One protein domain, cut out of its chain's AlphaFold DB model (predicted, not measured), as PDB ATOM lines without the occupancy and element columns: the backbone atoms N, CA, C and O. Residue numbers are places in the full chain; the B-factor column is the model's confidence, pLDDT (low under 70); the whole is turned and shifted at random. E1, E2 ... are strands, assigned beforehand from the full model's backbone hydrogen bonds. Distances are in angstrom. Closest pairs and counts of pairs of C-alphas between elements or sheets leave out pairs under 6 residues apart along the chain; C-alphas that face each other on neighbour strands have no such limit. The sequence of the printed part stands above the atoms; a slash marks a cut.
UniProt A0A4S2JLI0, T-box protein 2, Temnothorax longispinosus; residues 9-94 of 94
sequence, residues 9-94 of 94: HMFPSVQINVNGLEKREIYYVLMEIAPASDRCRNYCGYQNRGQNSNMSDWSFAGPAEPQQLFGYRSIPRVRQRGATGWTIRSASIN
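Overview. This is residues 9 to 94 of the 94 residues of the protein "T-box protein 2" of Temnothorax longispinosus (UniProt A0A4S2JLI0). With little regular structure, the model is a long arch: hairpin E2 and E3 in one half, residues 48 to 53 sticking out beyond it, and the small pair E1 and E4 in the other. Two unnamed stretches join the halves, briefly paired, antiparallel, at residues 30 to 31 and 73 to 74. The 86 printed residues, 21 in named elements, hold no named helix and strands E1, E2, E3, E4: all strand, two antiparallel sheets, extended, radius of gyration of the C-alphas 20.3 A, spans 65 by 32 by 23 A.

Along the chain. E1, residues 15 to 18, begins at C-alpha (19.498, 43.603, -42.309). E2, residues 39 to 44, is 15.3 A long; E3, residues 57 to 63, 17.9 A. E4, residues 86 to 89, ends at C-alpha (16.131, 46.360, -45.449).

Arrangement. E1 and E4 are antiparallel at 169 degrees, with N 18 and O 86 at 3.2 A. Hairpin E2 and E3 is antiparallel at 144 degrees, with N 40 and O 62 at 2.8 A. E2 and E4 are apart.

Size, cuts and confidence. C-alphas 24 and 50, the farthest apart, are 67.0 A apart. The printed part has no cut; its three links are long. pLDDT is under 70 at residues 46 to 55 and 69 to 94.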
ATOM      1  N   HIS A   9       9.045  36.880 -49.682       83.62
ATOM      2  CA  HIS A   9       9.974  37.658 -48.875       83.62
ATOM      3  C   HIS A   9      10.557  36.825 -47.730       83.62
ATOM      4  O   HIS A   9       9.842  36.056 -47.085       83.62
ATOM      5  N   MET A  10      11.853  37.002 -47.459       85.94
ATOM      6  CA  MET A  10      12.474  36.404 -46.279       85.94
ATOM      7  C   MET A  10      11.867  36.987 -44.999       85.94
ATOM      8  O   MET A  10      11.671  38.201 -44.893       85.94
ATOM      9  N   PHE A  11      11.612  36.118 -44.020       87.31
ATOM     10  CA  PHE A  11      11.225  36.495 -42.666       87.31
ATOM     11  C   PHE A  11      12.040  35.660 -41.656       87.31
ATOM     12  O   PHE A  11      11.945  34.430 -41.701       87.31
ATOM     13  N   PRO A  12      12.838  36.291 -40.772       88.56
ATOM     14  CA  PRO A  12      13.065  37.735 -40.693       88.56
ATOM     15  C   PRO A  12      13.759  38.286 -41.950       88.56
ATOM     16  O   PRO A  12      14.379  37.552 -42.720       88.56
ATOM     17  N   SER A  13      13.622  39.590 -42.179       83.88
ATOM     18  CA  SER A  13      14.351  40.255 -43.254       83.88
ATOM     19  C   SER A  13      15.837  40.334 -42.907       83.88
ATOM     20  O   SER A  13      16.202  40.631 -41.770       83.88
ATOM     21  N   VAL A  14      16.704  40.101 -43.894       82.81
ATOM     22  CA  VAL A  14      18.144  40.318 -43.719       82.81
ATOM     23  C   VAL A  14      18.404  41.820 -43.632       82.81
ATOM     24  O   VAL A  14      17.961  42.586 -44.496       82.81
ATOM     25  N   GLN A  15      19.096  42.226 -42.566       82.50
ATOM     26  CA  GLN A  15      19.498  43.603 -42.309       82.50
ATOM     27  C   GLN A  15      20.991  43.648 -42.031       82.50
ATOM     28  O   GLN A  15      21.499  42.887 -41.213       82.50
ATOM     29  N   ILE A  16      21.687  44.541 -42.725       81.50
ATOM     30  CA  ILE A  16      23.131  44.725 -42.589       81.50
ATOM     31  C   ILE A  16      23.375  46.216 -42.391       81.50
ATOM     32  O   ILE A  16      22.768  47.031 -43.094       81.50
ATOM     33  N   ASN A  17      24.237  46.551 -41.429       82.69
ATOM     34  CA  ASN A  17      24.769  47.896 -41.253       82.69
ATOM     35  C   ASN A  17      26.209  47.933 -41.772       82.69
ATOM     36  O   ASN A  17      27.054  47.200 -41.260       82.69
ATOM     37  N   VAL A  18      26.480  48.767 -42.775       82.31
ATOM     38  CA  VAL A  18      27.825  48.919 -43.348       82.31
ATOM     39  C   VAL A  18      28.376  50.298 -43.003       82.31
ATOM     40  O   VAL A  18      27.771  51.317 -43.343       82.31
ATOM     41  N   ASN A  19      29.544  50.314 -42.358       83.94
ATOM     42  CA  ASN A  19      30.253  51.510 -41.906       83.94
ATOM     43  C   ASN A  19      31.690  51.513 -42.458       83.94
ATOM     44  O   ASN A  19      32.210  50.462 -42.820       83.94
ATOM     45  N   GLY A  20      32.335  52.683 -42.513       86.44
ATOM     46  CA  GLY A  20      33.753  52.801 -42.896       86.44
ATOM     47  C   GLY A  20      34.054  52.743 -44.399       86.44
ATOM     48  O   GLY A  20      35.213  52.606 -44.768       86.44
ATOM     49  N   LEU A  21      33.041  52.849 -45.267       85.75
ATOM     50  CA  LEU A  21      33.234  52.955 -46.720       85.75
ATOM     51  C   LEU A  21      33.632  54.377 -47.136       85.75
ATOM     52  O   LEU A  21      33.132  55.357 -46.572       85.75
ATOM     53  N   GLU A  22      34.467  54.486 -48.172       86.06
ATOM     54  CA  GLU A  22      34.889  55.776 -48.720       86.06
ATOM     55  C   GLU A  22      33.722  56.513 -49.381       86.06
ATOM     56  O   GLU A  22      32.978  55.969 -50.195       86.06
ATOM     57  N   LYS A  23      33.550  57.797 -49.053       79.81
ATOM     58  CA  LYS A  23      32.361  58.561 -49.485       79.81
ATOM     59  C   LYS A  23      32.337  58.875 -50.983       79.81
ATOM     60  O   LYS A  23      31.284  59.245 -51.498       79.81
ATOM     61  N   ARG A  24      33.491  58.816 -51.650       83.88
ATOM     62  CA  ARG A  24      33.658  59.214 -53.057       83.88
ATOM     63  C   ARG A  24      33.639  58.035 -54.027       83.88
ATOM     64  O   ARG A  24      33.638  58.265 -55.229       83.88
ATOM     65  N   GLU A  25      33.562  56.816 -53.506       84.88
ATOM     66  CA  GLU A  25      33.588  55.594 -54.300       84.88
ATOM     67  C   GLU A  25      32.191  54.995 -54.478       84.88
ATOM     68  O   GLU A  25      31.265  55.217 -53.687       84.88
ATOM     69  N   ILE A  26      32.031  54.230 -55.557       81.44
ATOM     70  CA  ILE A  26      30.777  53.555 -55.889       81.44
ATOM     71  C   ILE A  26      30.896  52.088 -55.493       81.44
ATOM     72  O   ILE A  26      31.718  51.351 -56.030       81.44
ATOM     73  N   TYR A  27      30.022  51.658 -54.587       81.88
ATOM     74  CA  TYR A  27      29.956  50.278 -54.120       81.88
ATOM     75  C   TYR A  27      28.666  49.603 -54.574       81.88
ATOM     76  O   TYR A  27      27.588  50.205 -54.564       81.88
ATOM     77  N   TYR A  28      28.781  48.319 -54.905       81.38
ATOM     78  CA  TYR A  28      27.652  47.428 -55.136       81.38
ATOM     79  C   TYR A  28      27.572  46.421 -53.996       81.38
ATOM     80  O   TYR A  28      28.588  45.871 -53.578       81.38
ATOM     81  N   VAL A  29      26.359  46.172 -53.505       79.50
ATOM     82  CA  VAL A  29      26.107  45.104 -52.536       79.50
ATOM     83  C   VAL A  29      25.329  44.000 -53.231       79.50
ATOM     84  O   VAL A  29      24.247  44.229 -53.780       79.50
ATOM     85  N   LEU A  30      25.918  42.811 -53.207       81.94
ATOM     86  CA  LEU A  30      25.383  41.592 -53.790       81.94
ATOM     87  C   LEU A  30      25.085  40.619 -52.652       81.94
ATOM     88  O   LEU A  30      25.845  40.532 -51.688       81.94
ATOM     89  N   MET A  31      23.965  39.912 -52.756       83.38
ATOM     90  CA  MET A  31      23.585  38.863 -51.816       83.38
ATOM     91  C   MET A  31      23.336  37.572 -52.588       83.38
ATOM     92  O   MET A  31      22.588  37.572 -53.569       83.38
ATOM     93  N   GLU A  32      23.949  36.491 -52.115       85.62
ATOM     94  CA  GLU A  32      23.804  35.136 -52.641       85.62
ATOM     95  C   GLU A  32      23.370  34.195 -51.510       85.62
ATOM     96  O   GLU A  32      23.763  34.372 -50.354       85.62
ATOM     97  N   ILE A  33      22.536  33.210 -51.844       84.75
ATOM     98  CA  ILE A  33      22.149  32.127 -50.941       84.75
ATOM     99  C   ILE A  33      22.843  30.862 -51.440       84.75
ATOM    100  O   ILE A  33      22.504  30.361 -52.508       84.75
ATOM    101  N   ALA A  34      23.796  30.354 -50.659       86.69
ATOM    102  CA  ALA A  34      24.537  29.138 -50.977       86.69
ATOM    103  C   ALA A  34      23.965  27.912 -50.234       86.69
ATOM    104  O   ALA A  34      23.418  28.060 -49.131       86.69
ATOM    105  N   PRO A  35      24.113  26.694 -50.787       88.75
ATOM    106  CA  PRO A  35      23.780  25.468 -50.075       88.75
ATOM    107  C   PRO A  35      24.607  25.349 -48.789       88.75
ATOM    108  O   PRO A  35      25.827  25.475 -48.806       88.75
ATOM    109  N   ALA A  36      23.950  25.065 -47.663       90.50
ATOM    110  CA  ALA A  36      24.647  24.835 -46.393       90.50
ATOM    111  C   ALA A  36      25.171  23.393 -46.248       90.50
ATOM    112  O   ALA A  36      26.040  23.129 -45.420       90.50
ATOM    113  N   SER A  37      24.596  22.441 -46.992       90.94
ATOM    114  CA  SER A  37      24.982  21.028 -46.965       90.94
ATOM    115  C   SER A  37      24.420  20.272 -48.165       90.94
ATOM    116  O   SER A  37      23.300  20.563 -48.582       90.94
ATOM    117  N   ASP A  38      25.086  19.193 -48.567       91.19
ATOM    118  CA  ASP A  38      24.637  18.286 -49.639       91.19
ATOM    119  C   ASP A  38      23.598  17.255 -49.162       91.19
ATOM    120  O   ASP A  38      23.561  16.109 -49.608       91.19
ATOM    121  N   ARG A  39      22.764  17.631 -48.189       92.62
ATOM    122  CA  ARG A  39      21.794  16.743 -47.541       92.62
ATOM    123  C   ARG A  39      20.378  17.270 -47.718       92.62
ATOM    124  O   ARG A  39      20.065  18.370 -47.266       92.62
ATOM    125  N   CYS A  40      19.510  16.449 -48.294       92.94
ATOM    126  CA  CYS A  40      18.073  16.657 -48.248       92.94
ATOM    127  C   CYS A  40      17.557  16.348 -46.835       92.94
ATOM    128  O   CYS A  40      17.997  15.386 -46.191       92.94
ATOM    129  N   ARG A  41      16.637  17.175 -46.331       92.50
ATOM    130  CA  ARG A  41      16.057  17.039 -44.990       92.50
ATOM    131  C   ARG A  41      14.549  16.863 -45.070       92.50
ATOM    132  O   ARG A  41      13.889  17.559 -45.837       92.50
ATOM    133  N   ASN A  42      14.008  15.982 -44.238       91.44
ATOM    134  CA  ASN A  42      12.574  15.832 -44.010       91.44
ATOM    135  C   ASN A  42      12.222  16.292 -42.590       91.44
ATOM    136  O   ASN A  42      13.025  16.184 -41.667       91.44
ATOM    137  N   TYR A  43      11.023  16.841 -42.415       89.19
ATOM    138  CA  TYR A  43      10.509  17.166 -41.087       89.19
ATOM    139  C   TYR A  43       9.683  15.989 -40.579       89.19
ATOM    140  O   TYR A  43       8.671  15.640 -41.189       89.19
ATOM    141  N   CYS A  44      10.114  15.370 -39.483       83.94
ATOM    142  CA  CYS A  44       9.445  14.211 -38.905       83.94
ATOM    143  C   CYS A  44       8.748  14.613 -37.604       83.94
ATOM    144  O   CYS A  44       9.396  14.993 -36.630       83.94
ATOM    145  N   GLY A  45       7.419  14.509 -37.579       76.88
ATOM    146  CA  GLY A  45       6.639  14.551 -36.345       76.88
ATOM    147  C   GLY A  45       6.426  13.134 -35.822       76.88
ATOM    148  O   GLY A  45       5.841  12.309 -36.521       76.88
ATOM    149  N   TYR A  46       6.894  12.829 -34.610       63.75
ATOM    150  CA  TYR A  46       6.588  11.550 -33.970       63.75
ATOM    151  C   TYR A  46       5.107  11.507 -33.567       63.75
ATOM    152  O   TYR A  46       4.651  12.312 -32.761       63.75
ATOM    153  N   GLN A  47       4.366  10.535 -34.100       55.69
ATOM    154  CA  GLN A  47       2.998  10.209 -33.687       55.69
ATOM    155  C   GLN A  47       2.976   8.807 -33.059       55.69
ATOM    156  O   GLN A  47       2.195   7.953 -33.453       55.69
ATOM    157  N   ASN A  48       3.859   8.538 -32.090       50.03
ATOM    158  CA  ASN A  48       3.797   7.307 -31.297       50.03
ATOM    159  C   ASN A  48       3.296   7.609 -29.882       50.03
ATOM    160  O   ASN A  48       4.029   8.010 -28.984       50.03
ATOM    161  N   ARG A  49       1.980   7.427 -29.757       51.38
ATOM    162  CA  ARG A  49       1.195   7.030 -28.582       51.38
ATOM    163  C   ARG A  49       2.060   6.577 -27.385       51.38
ATOM    164  O   ARG A  49       2.476   5.427 -27.339       51.38
ATOM    165  N   GLY A  50       2.268   7.447 -26.393       52.34
ATOM    166  CA  GLY A  50       2.534   6.984 -25.022       52.34
ATOM    167  C   GLY A  50       3.698   7.585 -24.233       52.34
ATOM    168  O   GLY A  50       3.781   7.265 -23.054       52.34
ATOM    169  N   GLN A  51       4.554   8.454 -24.779       52.22
ATOM    170  CA  GLN A  51       5.533   9.179 -23.950       52.22
ATOM    171  C   GLN A  51       5.572  10.672 -24.290       52.22
ATOM    172  O   GLN A  51       5.513  11.059 -25.453       52.22
ATOM    173  N   ASN A  52       5.625  11.498 -23.242       51.59
ATOM    174  CA  ASN A  52       5.494  12.962 -23.235       51.59
ATOM    175  C   ASN A  52       6.691  13.697 -23.873       51.59
ATOM    176  O   ASN A  52       7.237  14.628 -23.286       51.59
ATOM    177  N   SER A  53       7.119  13.299 -25.067       56.22
ATOM    178  CA  SER A  53       8.139  14.007 -25.837       56.22
ATOM    179  C   SER A  53       7.568  14.384 -27.198       56.22
ATOM    180  O   SER A  53       7.700  13.650 -28.177       56.22
ATOM    181  N   ASN A  54       6.926  15.553 -27.253       55.88
ATOM    182  CA  ASN A  54       6.504  16.224 -28.487       55.88
ATOM    183  C   ASN A  54       7.733  16.744 -29.259       55.88
ATOM    184  O   ASN A  54       7.892  17.948 -29.438       55.88
ATOM    185  N   MET A  55       8.647  15.858 -29.651       62.00
ATOM    186  CA  MET A  55       9.884  16.242 -30.325       62.00
ATOM    187  C   MET A  55       9.722  15.994 -31.824       62.00
ATOM    188  O   MET A  55       9.912  14.882 -32.316       62.00
ATOM    189  N   SER A  56       9.296  17.023 -32.547       76.75
ATOM    190  CA  SER A  56       9.351  17.053 -34.004       76.75
ATOM    191  C   SER A  56      10.661  17.702 -34.448       76.75
ATOM    192  O   SER A  56      11.004  18.789 -33.981       76.75
ATOM    193  N   ASP A  57      11.404  17.034 -35.331       86.75
ATOM    194  CA  ASP A  57      12.762  17.446 -35.705       86.75
ATOM    195  C   ASP A  57      13.058  17.231 -37.200       86.75
ATOM    196  O   ASP A  57      12.348  16.512 -37.913       86.75
ATOM    197  N   TRP A  58      14.116  17.881 -37.682       89.69
ATOM    198  CA  TRP A  58      14.650  17.729 -39.030       89.69
ATOM    199  C   TRP A  58      15.559  16.507 -39.113       89.69
ATOM    200  O   TRP A  58      16.635  16.474 -38.521       89.69
ATOM    201  N   SER A  59      15.159  15.528 -39.913       90.19
ATOM    202  CA  SER A  59      15.924  14.307 -40.154       90.19
ATOM    203  C   SER A  59      16.562  14.309 -41.544       90.19
ATOM    204  O   SER A  59      16.229  15.110 -42.420       90.19
ATOM    205  N   PHE A  60      17.556  13.442 -41.735       91.75
ATOM    206  CA  PHE A  60      18.200  13.234 -43.030       91.75
ATOM    207  C   PHE A  60      17.307  12.377 -43.932       91.75
ATOM    208  O   PHE A  60      16.874  11.303 -43.524       91.75
ATOM    209  N   ALA A  61      17.073  12.839 -45.162       91.38
ATOM    210  CA  ALA A  61      16.211  12.166 -46.134       91.38
ATOM    211  C   ALA A  61      16.962  11.633 -47.369       91.38
ATOM    212  O   ALA A  61      16.349  10.991 -48.217       91.38
ATOM    213  N   GLY A  62      18.267  11.899 -47.491       94.12
ATOM    214  CA  GLY A  62      19.081  11.512 -48.647       94.12
ATOM    215  C   GLY A  62      20.025  12.625 -49.115       94.12
ATOM    216  O   GLY A  62      20.041  13.710 -48.526       94.12
ATOM    217  N   PRO A  63      20.837  12.380 -50.158       94.31
ATOM    218  CA  PRO A  63      21.675  13.417 -50.755       94.31
ATOM    219  C   PRO A  63      20.812  14.541 -51.350       94.31
ATOM    220  O   PRO A  63      19.704  14.301 -51.828       94.31
ATOM    221  N   ALA A  64      21.298  15.780 -51.284       92.06
ATOM    222  CA  ALA A  64      20.665  16.905 -51.960       92.06
ATOM    223  C   ALA A  64      20.887  16.813 -53.475       92.06
ATOM    224  O   ALA A  64      21.937  16.364 -53.935       92.06
ATOM    225  N   GLU A  65      19.903  17.266 -54.247       89.88
ATOM    226  CA  GLU A  65      20.071  17.467 -55.684       89.88
ATOM    227  C   GLU A  65      21.080  18.605 -55.939       89.88
ATOM    228  O   GLU A  65      21.058  19.599 -55.200       89.88
ATOM    229  N   PRO A  66      21.958  18.494 -56.956       86.38
ATOM    230  CA  PRO A  66      22.867  19.572 -57.324       86.38
ATOM    231  C   PRO A  66      22.103  20.874 -57.584       86.38
ATOM    232  O   PRO A  66      21.244  20.943 -58.462       86.38
ATOM    233  N   GLN A  67      22.417  21.918 -56.819       81.69
ATOM    234  CA  GLN A  67      21.781  23.222 -56.983       81.69
ATOM    235  C   GLN A  67      22.524  24.029 -58.051       81.69
ATOM    236  O   GLN A  67      23.752  24.115 -58.035       81.69
ATOM    237  N   GLN A  68      21.783  24.629 -58.985       76.50
ATOM    238  CA  GLN A  68      22.343  25.630 -59.893       76.50
ATOM    239  C   GLN A  68      22.726  26.882 -59.098       76.50
ATOM    240  O   GLN A  68      22.082  27.200 -58.098       76.50
ATOM    241  N   LEU A  69      23.752  27.605 -59.553       67.06
ATOM    242  CA  LEU A  69      24.147  28.863 -58.925       67.06
ATOM    243  C   LEU A  69      22.953  29.828 -58.973       67.06
ATOM    244  O   LEU A  69      22.516  30.230 -60.057       67.06
ATOM    245  N   PHE A  70      22.401  30.177 -57.811       65.62
ATOM    246  CA  PHE A  70      21.373  31.206 -57.741       65.62
ATOM    247  C   PHE A  70      22.019  32.515 -58.190       65.62
ATOM    248  O   PHE A  70      22.996  32.964 -57.597       65.62
ATOM    249  N   GLY A  71      21.513  33.109 -59.275       61.53
ATOM    250  CA  GLY A  71      22.072  34.349 -59.806       61.53
ATOM    251  C   GLY A  71      22.181  35.422 -58.718       61.53
ATOM    252  O   GLY A  71      21.288  35.561 -57.879       61.53
ATOM    253  N   TYR A  72      23.276  36.188 -58.728       64.25
ATOM    254  CA  TYR A  72      23.485  37.251 -57.749       64.25
ATOM    255  C   TYR A  72      22.331  38.244 -57.783       64.25
ATOM    256  O   TYR A  72      22.012  38.811 -58.835       64.25
ATOM    257  N   ARG A  73      21.738  38.525 -56.621       65.69
ATOM    258  CA  ARG A  73      20.771  39.610 -56.542       65.69
ATOM    259  C   ARG A  73      21.486  40.925 -56.277       65.69
ATOM    260  O   ARG A  73      22.061  41.123 -55.207       65.69
ATOM    261  N   SER A  74      21.379  41.848 -57.230       57.84
ATOM    262  CA  SER A  74      21.732  43.244 -57.006       57.84
ATOM    263  C   SER A  74      20.688  43.884 -56.092       57.84
ATOM    264  O   SER A  74      19.483  43.865 -56.356       57.84
ATOM    265  N   ILE A  75      21.146  44.426 -54.969       62.03
ATOM    266  CA  ILE A  75      20.282  45.199 -54.083       62.03
ATOM    267  C   ILE A  75      20.269  46.632 -54.629       62.03
ATOM    268  O   ILE A  75      21.332  47.259 -54.685       62.03
ATOM    269  N   PRO A  76      19.112  47.159 -55.088       53.28
ATOM    270  CA  PRO A  76      19.063  48.489 -55.674       53.28
ATOM    271  C   PRO A  76      19.543  49.526 -54.660       53.28
ATOM    272  O   PRO A  76      19.243  49.448 -53.467       53.28
ATOM    273  N   ARG A  77      20.299  50.506 -55.162       51.00
ATOM    274  CA  ARG A  77      20.882  51.610 -54.396       51.00
ATOM    275  C   ARG A  77      19.815  52.264 -53.512       51.00
ATOM    276  O   ARG A  77      18.966  53.008 -53.998       51.00
ATOM    277  N   VAL A  78      19.877  52.029 -52.202       52.94
ATOM    278  CA  VAL A  78      19.054  52.767 -51.238       52.94
ATOM    279  C   VAL A  78      19.617  54.186 -51.161       52.94
ATOM    280  O   VAL A  78      20.779  54.391 -50.813       52.94
ATOM    281  N   ARG A  79      18.810  55.177 -51.560       43.50
ATOM    282  CA  ARG A  79      19.178  56.600 -51.549       43.50
ATOM    283  C   ARG A  79      19.581  56.998 -50.126       43.50
ATOM    284  O   ARG A  79      18.755  56.921 -49.219       43.50
ATOM    285  N   GLN A  80      20.837  57.422 -49.954       46.31
ATOM    286  CA  GLN A  80      21.365  57.954 -48.695       46.31
ATOM    287  C   GLN A  80      20.428  59.046 -48.171       46.31
ATOM    288  O   GLN A  80      20.317  60.122 -48.758       46.31
ATOM    289  N   ARG A  81      19.732  58.766 -47.068       44.09
ATOM    290  CA  ARG A  81      18.946  59.758 -46.336       44.09
ATOM    291  C   ARG A  81      19.759  60.158 -45.105       44.09
ATOM    292  O   ARG A  81      19.554  59.609 -44.037       44.09
ATOM    293  N   GLY A  82      20.739  61.042 -45.303       44.84
ATOM    294  CA  GLY A  82      21.329  61.926 -44.282       44.84
ATOM    295  C   GLY A  82      21.941  61.349 -42.992       44.84
ATOM    296  O   GLY A  82      22.421  62.144 -42.194       44.84
ATOM    297  N   ALA A  83      21.958  60.038 -42.757       42.34
ATOM    298  CA  ALA A  83      22.462  59.440 -41.519       42.34
ATOM    299  C   ALA A  83      23.605  58.455 -41.798       42.34
ATOM    300  O   ALA A  83      23.639  57.785 -42.828       42.34
ATOM    301  N   THR A  84      24.554  58.404 -40.872       46.69
ATOM    302  CA  THR A  84      25.900  57.809 -40.917       46.69
ATOM    303  C   THR A  84      25.963  56.274 -41.002       46.69
ATOM    304  O   THR A  84      26.853  55.673 -40.412       46.69
ATOM    305  N   GLY A  85      25.064  55.618 -41.736       49.94
ATOM    306  CA  GLY A  85      25.095  54.165 -41.915       49.94
ATOM    307  C   GLY A  85      24.229  53.687 -43.076       49.94
ATOM    308  O   GLY A  85      23.129  54.195 -43.310       49.94
ATOM    309  N   TRP A  86      24.722  52.692 -43.813       53.94
ATOM    310  CA  TRP A  86      23.945  52.007 -44.845       53.94
ATOM    311  C   TRP A  86      23.111  50.913 -44.179       53.94
ATOM    312  O   TRP A  86      23.674  49.949 -43.676       53.94
ATOM    313  N   THR A  87      21.778  51.036 -44.173       50.47
ATOM    314  CA  THR A  87      20.879  49.956 -43.727       50.47
ATOM    315  C   THR A  87      20.167  49.347 -44.928       50.47
ATOM    316  O   THR A  87      19.299  49.980 -45.530       50.47
ATOM    317  N   ILE A  88      20.499  48.103 -45.264       57.28
ATOM    318  CA  ILE A  88      19.756  47.326 -46.262       57.28
ATOM    319  C   ILE A  88      18.572  46.678 -45.554       57.28
ATOM    320  O   ILE A  88      18.761  45.933 -44.598       57.28
ATOM    321  N   ARG A  89      17.346  46.973 -45.996       52.88
ATOM    322  CA  ARG A  89      16.131  46.360 -45.449       52.88
ATOM    323  C   ARG A  89      15.469  45.507 -46.522       52.88
ATOM    324  O   ARG A  89      14.804  46.028 -47.409       52.88
ATOM    325  N   SER A  90      15.608  44.194 -46.353       49.28
ATOM    326  CA  SER A  90      14.889  43.117 -47.045       49.28
ATOM    327  C   SER A  90      15.383  42.697 -48.434       49.28
ATOM    328  O   SER A  90      15.645  43.505 -49.320       49.28
ATOM    329  N   ALA A  91      15.422  41.376 -48.613       51.22
ATOM    330  CA  ALA A  91      15.513  40.696 -49.893       51.22
ATOM    331  C   ALA A  91      14.351  39.681 -49.987       51.22
ATOM    332  O   ALA A  91      14.065  38.952 -49.039       51.22
ATOM    333  N   SER A  92      13.640  39.694 -51.117       48.75
ATOM    334  CA  SER A  92      12.659  38.678 -51.545       48.75
ATOM    335  C   SER A  92      13.284  37.584 -52.405       48.75
ATOM    336  O   SER A  92      14.035  37.898 -53.321       48.75
ATOM    337  N   ILE A  93      12.968  36.321 -52.163       51.94
ATOM    338  CA  ILE A  93      13.404  35.230 -53.040       51.94
ATOM    339  C   ILE A  93      12.287  35.044 -54.063       51.94
ATOM    340  O   ILE A  93      11.193  34.656 -53.660       51.94
ATOM    341  N   ASN A  94      12.534  35.387 -55.331       48.50
ATOM    342  CA  ASN A  94      11.621  35.128 -56.451       48.50
ATOM    343  C   ASN A  94      12.112  33.946 -57.268       48.50
ATOM    344  O   ASN A  94      13.343  33.884 -57.471       48.50
TER     345      ASN A  94